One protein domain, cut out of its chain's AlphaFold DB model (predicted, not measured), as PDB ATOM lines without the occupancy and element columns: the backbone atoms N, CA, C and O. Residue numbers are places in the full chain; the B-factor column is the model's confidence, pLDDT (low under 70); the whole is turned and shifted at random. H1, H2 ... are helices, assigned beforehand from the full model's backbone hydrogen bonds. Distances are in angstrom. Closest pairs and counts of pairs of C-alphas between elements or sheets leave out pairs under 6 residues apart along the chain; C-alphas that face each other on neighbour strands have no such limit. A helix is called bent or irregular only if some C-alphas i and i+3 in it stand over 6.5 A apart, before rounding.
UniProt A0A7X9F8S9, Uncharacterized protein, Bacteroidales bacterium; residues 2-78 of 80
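What this domain is: This is residues 2 to 78 of the 80 residues of an uncharacterized protein of Bacteroidales bacterium (UniProt A0A7X9F8S9). What is the shape? Two long helices, H1 then H2, lie side by side as a helical hairpin, and residues 68 to 78 stick out past it. How large is it? The 77 printed residues, all helix by class with no named strand, make an extended rod spanning 62 by 19 by 12 A, radius of gyration of the C-alphas 18.1 A.

How they stand to each other: Is the longest helix straight? H2, residues 37 to 76, is one helix by its hydrogen bonds but bent: C-alphas 62 and 65 are 7.0 A apart. Its arms H2a, residues 37 to 62, and H2b, residues 65 to 76, stand at a steep tilt of 39 degrees. H2a is irregular, with C-alphas 41 and 44 6.6 A apart, and has a kink of 32 degrees near residue 44. What touches H2a? H1, residues 2 to 32, touches it as a hairpin, opposite ways at a shallow tilt of 23 degrees; the closest C-alphas, of Leu 23 and Gly 48, are 6.6 A apart. H1 and H2b are close but not clearly touching, the closest C-alphas, of Leu 4 and Asp 66, 7.7 A apart. Are the backbones helical? Every O i to N i+4 pair is within hydrogen-bond range in H2b, 26 of 27 in H1 and 20 of 22 in H2a.

Where its parts are: How long is H2a? It measures 36.1 A, H2b 16.9 A, ending at C-alpha 76 (257.226, 187.649, 214.767). And H1? It measures 45.5 A from C-alpha 2 (246.918, 192.093, 231.431).

The domain as a whole: Is anything cut? The printed part has no cut, and the H1 to H2 link is tight. Where is confidence low? 11 residues are under 70, among them 76 to 78.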
ATOM      1  N   GLY A   2     247.574 191.292 230.376       58.62
ATOM      2  CA  GLY A   2     246.918 192.093 231.431       58.62
ATOM      3  C   GLY A   2     246.000 193.258 231.003       58.62
ATOM      4  O   GLY A   2     244.855 193.276 231.441       58.62
ATOM      5  N   PRO A   3     246.413 194.197 230.126       68.56
ATOM      6  CA  PRO A   3     245.599 195.388 229.837       68.56
ATOM      7  C   PRO A   3     244.332 195.082 229.027       68.56
ATOM      8  O   PRO A   3     243.332 195.782 229.143       68.56
ATOM      9  N   LEU A   4     244.347 194.008 228.238       70.12
ATOM     10  CA  LEU A   4     243.198 193.595 227.435       70.12
ATOM     11  C   LEU A   4     242.140 192.861 228.235       70.12
ATOM     12  O   LEU A   4     240.958 193.083 228.008       70.12
ATOM     13  N   LEU A   5     242.561 192.033 229.191       73.12
ATOM     14  CA  LEU A   5     241.637 191.402 230.126       73.12
ATOM     15  C   LEU A   5     240.916 192.455 230.968       73.12
ATOM     16  O   LEU A   5     239.705 192.371 231.103       73.12
ATOM     17  N   ILE A   6     241.621 193.486 231.443       73.94
ATOM     18  CA  ILE A   6     241.011 194.599 232.189       73.94
ATOM     19  C   ILE A   6     240.036 195.380 231.304       73.94
ATOM     20  O   ILE A   6     238.923 195.679 231.720       73.94
ATOM     21  N   LYS A   7     240.422 195.664 230.056       74.50
ATOM     22  CA  LYS A   7     239.562 196.353 229.088       74.50
ATOM     23  C   LYS A   7     238.285 195.552 228.804       74.50
ATOM     24  O   LYS A   7     237.205 196.121 228.829       74.50
ATOM     25  N   VAL A   8     238.388 194.235 228.631       83.31
ATOM     26  CA  VAL A   8     237.238 193.323 228.507       83.31
ATOM     27  C   VAL A   8     236.386 193.333 229.778       83.31
ATOM     28  O   VAL A   8     235.175 193.498 229.689       83.31
ATOM     29  N   PHE A   9     237.007 193.215 230.951       84.81
ATOM     30  CA  PHE A   9     236.316 193.099 232.237       84.81
ATOM     31  C   PHE A   9     235.655 194.402 232.701       84.81
ATOM     32  O   PHE A   9     234.764 194.353 233.532       84.81
ATOM     33  N   ILE A  10     236.064 195.558 232.170       86.06
ATOM     34  CA  ILE A  10     235.432 196.860 232.437       86.06
ATOM     35  C   ILE A  10     234.384 197.186 231.366       86.06
ATOM     36  O   ILE A  10     233.272 197.591 231.690       86.06
ATOM     37  N   ILE A  11     234.719 197.008 230.083       86.56
ATOM     38  CA  ILE A  11     233.853 197.437 228.976       86.56
ATOM     39  C   ILE A  11     232.650 196.506 228.819       86.56
ATOM     40  O   ILE A  11     231.548 196.985 228.583       86.56
ATOM     41  N   LEU A  12     232.832 195.192 228.979       86.69
ATOM     42  CA  LEU A  12     231.741 194.229 228.843       86.69
ATOM     43  C   LEU A  12     230.605 194.467 229.859       86.69
ATOM     44  O   LEU A  12     229.461 194.590 229.419       86.69
ATOM     45  N   PRO A  13     230.858 194.579 231.182       88.88
ATOM     46  CA  PRO A  13     229.787 194.880 232.129       88.88
ATOM     47  C   PRO A  13     229.204 196.279 231.938       88.88
ATOM     48  O   PRO A  13     228.018 196.458 232.189       88.88
ATOM     49  N   LEU A  14     229.985 197.254 231.459       90.88
ATOM     50  CA  LEU A  14     229.460 198.586 231.158       90.88
ATOM     51  C   LEU A  14     228.446 198.555 230.002       90.88
ATOM     52  O   LEU A  14     227.395 199.181 230.095       90.88
ATOM     53  N   ILE A  15     228.737 197.795 228.940       91.19
ATOM     54  CA  ILE A  15     227.820 197.601 227.806       91.19
ATOM     55  C   ILE A  15     226.565 196.850 228.259       91.19
ATOM     56  O   ILE A  15     225.459 197.313 228.003       91.19
ATOM     57  N   LEU A  16     226.720 195.749 229.003       90.44
ATOM     58  CA  LEU A  16     225.582 194.983 229.531       90.44
ATOM     59  C   LEU A  16     224.697 195.819 230.460       90.44
ATOM     60  O   LEU A  16     223.476 195.681 230.444       90.44
ATOM     61  N   PHE A  17     225.302 196.694 231.265       92.19
ATOM     62  CA  PHE A  17     224.562 197.617 232.115       92.19
ATOM     63  C   PHE A  17     223.763 198.626 231.284       92.19
ATOM     64  O   PHE A  17     222.588 198.846 231.562       92.19
ATOM     65  N   ALA A  18     224.365 199.200 230.239       91.81
ATOM     66  CA  ALA A  18     223.661 200.098 229.328       91.81
ATOM     67  C   ALA A  18     222.490 199.392 228.617       91.81
ATOM     68  O   ALA A  18     221.382 199.928 228.602       91.81
ATOM     69  N   ASP A  19     222.699 198.172 228.111       90.31
ATOM     70  CA  ASP A  19     221.646 197.360 227.485       90.31
ATOM     71  C   ASP A  19     220.498 197.073 228.457       90.31
ATOM     72  O   ASP A  19     219.327 197.196 228.094       90.31
ATOM     73  N   TYR A  20     220.819 196.751 229.713       88.94
ATOM     74  CA  TYR A  20     219.826 196.533 230.763       88.94
ATOM     75  C   TYR A  20     219.007 197.794 231.053       88.94
ATOM     76  O   TYR A  20     217.785 197.714 231.156       88.94
ATOM     77  N   VAL A  21     219.650 198.964 231.142       93.44
ATOM     78  CA  VAL A  21     218.952 200.241 231.360       93.44
ATOM     79  C   VAL A  21     218.024 200.561 230.186       93.44
ATOM     80  O   VAL A  21     216.877 200.946 230.408       93.44
ATOM     81  N   ILE A  22     218.471 200.358 228.943       90.75
ATOM     82  CA  ILE A  22     217.640 200.572 227.747       90.75
ATOM     83  C   ILE A  22     216.432 199.627 227.759       90.75
ATOM     84  O   ILE A  22     215.302 200.071 227.554       90.75
ATOM     85  N   LEU A  23     216.645 198.342 228.048       87.94
ATOM     86  CA  LEU A  23     215.574 197.349 228.150       87.94
ATOM     87  C   LEU A  23     214.592 197.668 229.281       87.94
ATOM     88  O   LEU A  23     213.385 197.554 229.087       87.94
ATOM     89  N   ALA A  24     215.081 198.117 230.435       88.19
ATOM     90  CA  ALA A  24     214.235 198.530 231.549       88.19
ATOM     91  C   ALA A  24     213.360 199.738 231.176       88.19
ATOM     92  O   ALA A  24     212.157 199.721 231.424       88.19
ATOM     93  N   LEU A  25     213.927 200.753 230.515       87.69
ATOM     94  CA  LEU A  25     213.173 201.919 230.039       87.69
ATOM     95  C   LEU A  25     212.128 201.536 228.982       87.69
ATOM     96  O   LEU A  25     211.004 202.040 229.013       87.69
ATOM     97  N   LEU A  26     212.463 200.614 228.077       85.69
ATOM     98  CA  LEU A  26     211.518 200.091 227.094       85.69
ATOM     99  C   LEU A  26     210.367 199.336 227.772       85.69
ATOM    100  O   LEU A  26     209.217 199.601 227.447       85.69
ATOM    101  N   GLY A  27     210.642 198.489 228.766       81.56
ATOM    102  CA  GLY A  27     209.597 197.787 229.523       81.56
ATOM    103  C   GLY A  27     208.720 198.738 230.347       81.56
ATOM    104  O   GLY A  27     207.496 198.634 230.367       81.56
ATOM    105  N   CYS A  28     209.317 199.744 230.987       81.25
ATOM    106  CA  CYS A  28     208.549 200.754 231.714       81.25
ATOM    107  C   CYS A  28     207.675 201.603 230.779       81.25
ATOM    108  O   CYS A  28     206.550 201.944 231.144       81.25
ATOM    109  N   SER A  29     208.159 201.929 229.577       82.06
ATOM    110  CA  SER A  29     207.359 202.673 228.598       82.06
ATOM    111  C   SER A  29     206.205 201.832 228.047       82.06
ATOM    112  O   SER A  29     205.095 202.346 227.959       82.06
ATOM    113  N   THR A  30     206.386 200.533 227.785       79.75
ATOM    114  CA  THR A  30     205.278 199.659 227.355       79.75
ATOM    115  C   THR A  30     204.200 199.507 228.430       79.75
ATOM    116  O   THR A  30     203.017 199.556 228.093       79.75
ATOM    117  N   CYS A  31     204.577 199.436 229.714       71.25
ATOM    118  CA  CYS A  31     203.623 199.499 230.829       71.25
ATOM    119  C   CYS A  31     202.827 200.815 230.843       71.25
ATOM    120  O   CYS A  31     201.624 200.796 231.093       71.25
ATOM    121  N   LEU A  32     203.471 201.951 230.545       75.19
ATOM    122  CA  LEU A  32     202.815 203.264 230.504       75.19
ATOM    123  C   LEU A  32     201.793 203.377 229.357       75.19
ATOM    124  O   LEU A  32     200.770 204.040 229.501       75.19
ATOM    125  N   PHE A  33     202.064 202.714 228.230       77.69
ATOM    126  CA  PHE A  33     201.170 202.646 227.068       77.69
ATOM    127  C   PHE A  33     200.095 201.548 227.179       77.69
ATOM    128  O   PHE A  33     199.273 201.412 226.275       77.69
ATOM    129  N   GLY A  34     200.065 200.783 228.279       71.75
ATOM    130  CA  GLY A  34     199.062 199.739 228.515       71.75
ATOM    131  C   GLY A  34     199.225 198.500 227.631       71.75
ATOM    132  O   GLY A  34     198.261 197.766 227.412       71.75
ATOM    133  N   PHE A  35     200.425 198.259 227.103       68.56
ATOM    134  CA  PHE A  35     200.716 197.065 226.319       68.56
ATOM    135  C   PHE A  35     200.831 195.838 227.240       68.56
ATOM    136  O   PHE A  35     201.671 195.808 228.136       68.56
ATOM    137  N   GLY A  36     199.955 194.847 227.036       69.50
ATOM    138  CA  GLY A  36     199.878 193.625 227.849       69.50
ATOM    139  C   GLY A  36     201.006 192.615 227.598       69.50
ATOM    140  O   GLY A  36     201.946 192.872 226.846       69.50
ATOM    141  N   ASP A  37     200.887 191.433 228.207       68.06
ATOM    142  CA  ASP A  37     201.924 190.383 228.237       68.06
ATOM    143  C   ASP A  37     202.391 189.908 226.845       68.06
ATOM    144  O   ASP A  37     203.554 189.535 226.660       68.06
ATOM    145  N   ASP A  38     201.532 190.006 225.827       71.06
ATOM    146  CA  ASP A  38     201.867 189.662 224.439       71.06
ATOM    147  C   ASP A  38     202.994 190.542 223.862       71.06
ATOM    148  O   ASP A  38     203.796 190.090 223.035       71.06
ATOM    149  N   PHE A  39     203.124 191.787 224.334       71.94
ATOM    150  CA  PHE A  39     204.202 192.693 223.923       71.94
ATOM    151  C   PHE A  39     205.556 192.301 224.516       71.94
ATOM    152  O   PHE A  39     206.591 192.489 223.870       71.94
ATOM    153  N   TYR A  40     205.557 191.712 225.713       68.94
ATOM    154  CA  TYR A  40     206.772 191.219 226.354       68.94
ATOM    155  C   TYR A  40     207.321 189.975 225.645       68.94
ATOM    156  O   TYR A  40     208.523 189.884 225.384       68.94
ATOM    157  N   CYS A  41     206.440 189.046 225.260       67.31
ATOM    158  CA  CYS A  41     206.823 187.820 224.556       67.31
ATOM    159  C   CYS A  41     207.198 188.039 223.081       67.31
ATOM    160  O   CYS A  41     208.005 187.280 222.544       67.31
ATOM    161  N   GLY A  42     206.655 189.068 222.425       75.12
ATOM    162  CA  GLY A  42     206.946 189.373 221.024       75.12
ATOM    163  C   GLY A  42     207.999 190.476 220.852       75.12
ATOM    164  O   GLY A  42     209.205 190.203 220.878       75.12
ATOM    165  N   PRO A  43     207.569 191.731 220.628       80.31
ATOM    166  CA  PRO A  43     208.440 192.831 220.223       80.31
ATOM    167  C   PRO A  43     209.526 193.169 221.248       80.31
ATOM    168  O   PRO A  43     210.648 193.467 220.844       80.31
ATOM    169  N   PHE A  44     209.250 193.070 222.551       83.75
ATOM    170  CA  PHE A  44     210.252 193.329 223.589       83.75
ATOM    171  C   PHE A  44     211.381 192.287 223.574       83.75
ATOM    172  O   PHE A  44     212.560 192.640 223.595       83.75
ATOM    173  N   CYS A  45     211.034 191.001 223.457       81.12
ATOM    174  CA  CYS A  45     212.008 189.915 223.354       81.12
ATOM    175  C   CYS A  45     212.860 190.033 222.076       81.12
ATOM    176  O   CYS A  45     214.079 189.839 222.107       81.12
ATOM    177  N   ILE A  46     212.241 190.417 220.954       87.00
ATOM    178  CA  ILE A  46     212.947 190.690 219.694       87.00
ATOM    179  C   ILE A  46     213.883 191.895 219.845       87.00
ATOM    180  O   ILE A  46     215.052 191.797 219.470       87.00
ATOM    181  N   ALA A  47     213.416 192.997 220.437       87.75
ATOM    182  CA  ALA A  47     214.225 194.190 220.677       87.75
ATOM    183  C   ALA A  47     215.437 193.880 221.566       87.75
ATOM    184  O   ALA A  47     216.555 194.261 221.227       87.75
ATOM    185  N   GLY A  48     215.242 193.115 222.643       87.50
ATOM    186  CA  GLY A  48     216.328 192.668 223.514       87.50
ATOM    187  C   GLY A  48     217.345 191.787 222.800       87.50
ATOM    188  O   GLY A  48     218.545 192.003 222.951       87.50
ATOM    189  N   LYS A  49     216.896 190.847 221.958       87.81
ATOM    190  CA  LYS A  49     217.801 190.034 221.128       87.81
ATOM    191  C   LYS A  49     218.617 190.888 220.160       87.81
ATOM    192  O   LYS A  49     219.811 190.641 220.016       87.81
ATOM    193  N   ILE A  50     217.994 191.870 219.507       92.81
ATOM    194  CA  ILE A  50     218.676 192.764 218.565       92.81
ATOM    195  C   ILE A  50     219.708 193.628 219.298       92.81
ATOM    196  O   ILE A  50     220.844 193.705 218.838       92.81
ATOM    197  N   LEU A  51     219.344 194.217 220.442       92.62
ATOM    198  CA  LEU A  51     220.252 195.001 221.289       92.62
ATOM    199  C   LEU A  51     221.472 194.181 221.706       92.62
ATOM    200  O   LEU A  51     222.601 194.584 221.438       92.62
ATOM    201  N   LEU A  52     221.253 192.982 222.252       90.50
ATOM    202  CA  LEU A  52     222.337 192.081 222.647       90.50
ATOM    203  C   LEU A  52     223.245 191.705 221.473       90.50
ATOM    204  O   LEU A  52     224.467 191.693 221.616       90.50
ATOM    205  N   LEU A  53     222.665 191.401 220.308       93.88
ATOM    206  CA  LEU A  53     223.436 191.064 219.114       93.88
ATOM    207  C   LEU A  53     224.289 192.257 218.656       93.88
ATOM    208  O   LEU A  53     225.462 192.089 218.321       93.88
ATOM    209  N   LEU A  54     223.715 193.461 218.670       94.19
ATOM    210  CA  LEU A  54     224.397 194.687 218.273       94.19
ATOM    211  C   LEU A  54     225.551 195.016 219.229       94.19
ATOM    212  O   LEU A  54     226.660 195.302 218.775       94.19
ATOM    213  N   SER A  55     225.326 194.878 220.535       91.44
ATOM    214  CA  SER A  55     226.347 195.031 221.573       91.44
ATOM    215  C   SER A  55     227.478 194.016 221.433       91.44
ATOM    216  O   SER A  55     228.650 194.375 221.559       91.44
ATOM    217  N   LEU A  56     227.165 192.765 221.084       91.56
ATOM    218  CA  LEU A  56     228.170 191.736 220.811       91.56
ATOM    219  C   LEU A  56     229.044 192.101 219.599       91.56
ATOM    220  O   LEU A  56     230.271 191.990 219.660       91.56
ATOM    221  N   ILE A  57     228.423 192.561 218.508       94.00
ATOM    222  CA  ILE A  57     229.126 192.999 217.293       94.00
ATOM    223  C   ILE A  57     230.021 194.202 217.607       94.00
ATOM    224  O   ILE A  57     231.198 194.206 217.238       94.00
ATOM    225  N   PHE A  58     229.491 195.192 218.326       91.00
ATOM    226  CA  PHE A  58     230.230 196.383 218.729       91.00
ATOM    227  C   PHE A  58     231.446 196.029 219.592       91.00
ATOM    228  O   PHE A  58     232.562 196.477 219.323       91.00
ATOM    229  N   PHE A  59     231.260 195.155 220.581       89.75
ATOM    230  CA  PHE A  59     232.334 194.682 221.447       89.75
ATOM    231  C   PHE A  59     233.412 193.908 220.674       89.75
ATOM    232  O   PHE A  59     234.608 194.153 220.853       89.75
ATOM    233  N   GLY A  60     233.002 193.014 219.769       89.12
ATOM    234  CA  GLY A  60     233.913 192.278 218.895       89.12
ATOM    235  C   GLY A  60     234.737 193.205 218.002       89.12
ATOM    236  O   GLY A  60     235.952 193.037 217.893       89.12
ATOM    237  N   TRP A  61     234.105 194.228 217.422       89.50
ATOM    238  CA  TRP A  61     234.778 195.231 216.599       89.50
ATOM    239  C   TRP A  61     235.784 196.067 217.402       89.50
ATOM    240  O   TRP A  61     236.902 196.293 216.938       89.50
ATOM    241  N   LEU A  62     235.438 196.445 218.637       86.81
ATOM    242  CA  LEU A  62     236.324 197.189 219.537       86.81
ATOM    243  C   LEU A  62     237.590 196.394 219.908       86.81
ATOM    244  O   LEU A  62     238.674 196.962 220.041       86.81
ATOM    245  N   ILE A  63     237.459 195.076 220.072       86.94
ATOM    246  CA  ILE A  63     238.548 194.169 220.473       86.94
ATOM    247  C   ILE A  63     239.379 193.686 219.283       86.94
ATOM    248  O   ILE A  63     240.565 193.379 219.436       86.94
ATOM    249  N   TYR A  64     238.789 193.645 218.090       85.62
ATOM    250  CA  TYR A  64     239.431 193.184 216.864       85.62
ATOM    251  C   TYR A  64     240.837 193.773 216.610       85.62
ATOM    252  O   TYR A  64     241.769 192.987 216.396       85.62
ATOM    253  N   PRO A  65     241.067 195.104 216.651       83.50
ATOM    254  CA  PRO A  65     242.392 195.667 216.380       83.50
ATOM    255  C   PRO A  65     243.430 195.288 217.446       83.50
ATOM    256  O   PRO A  65     244.593 195.042 217.113       83.50
ATOM    257  N   ASP A  66     243.016 195.207 218.711       82.06
ATOM    258  CA  ASP A  66     243.885 194.830 219.825       82.06
ATOM    259  C   ASP A  66     244.303 193.349 219.730       82.06
ATOM    260  O   ASP A  66     245.481 193.012 219.883       82.06
ATOM    261  N   VAL A  67     243.364 192.458 219.394       81.62
ATOM    262  CA  VAL A  67     243.639 191.029 219.166       81.62
ATOM    263  C   VAL A  67     244.545 190.838 217.953       81.62
ATOM    264  O   VAL A  67     245.535 190.107 218.041       81.62
ATOM    265  N   LYS A  68     244.277 191.540 216.846       82.88
ATOM    266  CA  LYS A  68     245.108 191.486 215.636       82.88
ATOM    267  C   LYS A  68     246.554 191.896 215.928       82.88
ATOM    268  O   LYS A  68     247.470 191.175 215.536       82.88
ATOM    269  N   LYS A  69     246.772 192.981 216.682       82.12
ATOM    270  CA  LYS A  69     248.117 193.421 217.099       82.12
ATOM    271  C   LYS A  69     248.857 192.353 217.906       82.12
ATOM    272  O   LYS A  69     250.031 192.100 217.637       82.12
ATOM    273  N   ILE A  70     248.198 191.687 218.857       78.38
ATOM    274  CA  ILE A  70     248.837 190.614 219.640       78.38
ATOM    275  C   ILE A  70     249.193 189.415 218.769       78.38
ATOM    276  O   ILE A  70     250.280 188.856 218.927       78.38
ATOM    277  N   ILE A  71     248.285 188.992 217.887       80.94
ATOM    278  CA  ILE A  71     248.512 187.836 217.014       80.94
ATOM    279  C   ILE A  71     249.708 188.106 216.096       80.94
ATOM    280  O   ILE A  71     250.587 187.252 215.981       80.94
ATOM    281  N   THR A  72     249.803 189.310 215.523       79.69
ATOM    282  CA  THR A  72     250.956 189.722 214.711       79.69
ATOM    283  C   THR A  72     252.257 189.717 215.523       79.69
ATOM    284  O   THR A  72     253.218 189.079 215.101       79.69
ATOM    285  N   HIS A  73     252.289 190.313 216.723       72.44
ATOM    286  CA  HIS A  73     253.486 190.297 217.582       72.44
ATOM    287  C   HIS A  73     253.908 188.885 218.021       72.44
ATOM    288  O   HIS A  73     255.099 188.598 218.144       72.44
ATOM    289  N   ARG A  74     252.947 187.988 218.271       66.31
ATOM    290  CA  ARG A  74     253.220 186.574 218.577       66.31
ATOM    291  C   ARG A  74     253.845 185.843 217.393       66.31
ATOM    292  O   ARG A  74     254.660 184.959 217.629       66.31
ATOM    293  N   LYS A  75     253.457 186.186 216.160       70.75
ATOM    294  CA  LYS A  75     253.981 185.561 214.940       70.75
ATOM    295  C   LYS A  75     255.460 185.912 214.740       70.75
ATOM    296  O   LYS A  75     256.268 185.004 214.629       70.75
ATOM    297  N   THR A  76     255.825 187.191 214.865       63.88
ATOM    298  CA  THR A  76     257.226 187.649 214.767       63.88
ATOM    299  C   THR A  76     258.126 187.048 215.849       63.88
ATOM    300  O   THR A  76     259.267 186.708 215.575       63.88
ATOM    301  N   ARG A  77     257.623 186.854 217.077       60.84
ATOM    302  CA  ARG A  77     258.422 186.268 218.169       60.84
ATOM    303  C   ARG A  77     258.627 184.747 218.066       60.84
ATOM    304  O   ARG A  77     259.312 184.194 218.916       60.84
ATOM    305  N   LYS A  78     257.977 184.067 217.115       58.47
ATOM    306  CA  LYS A  78     258.187 182.635 216.832       58.47
ATOM    307  C   LYS A  78     259.137 182.387 215.652       58.47
ATOM    308  O   LYS A  78     259.522 181.244 215.456       58.47
TER     309      LYS A  78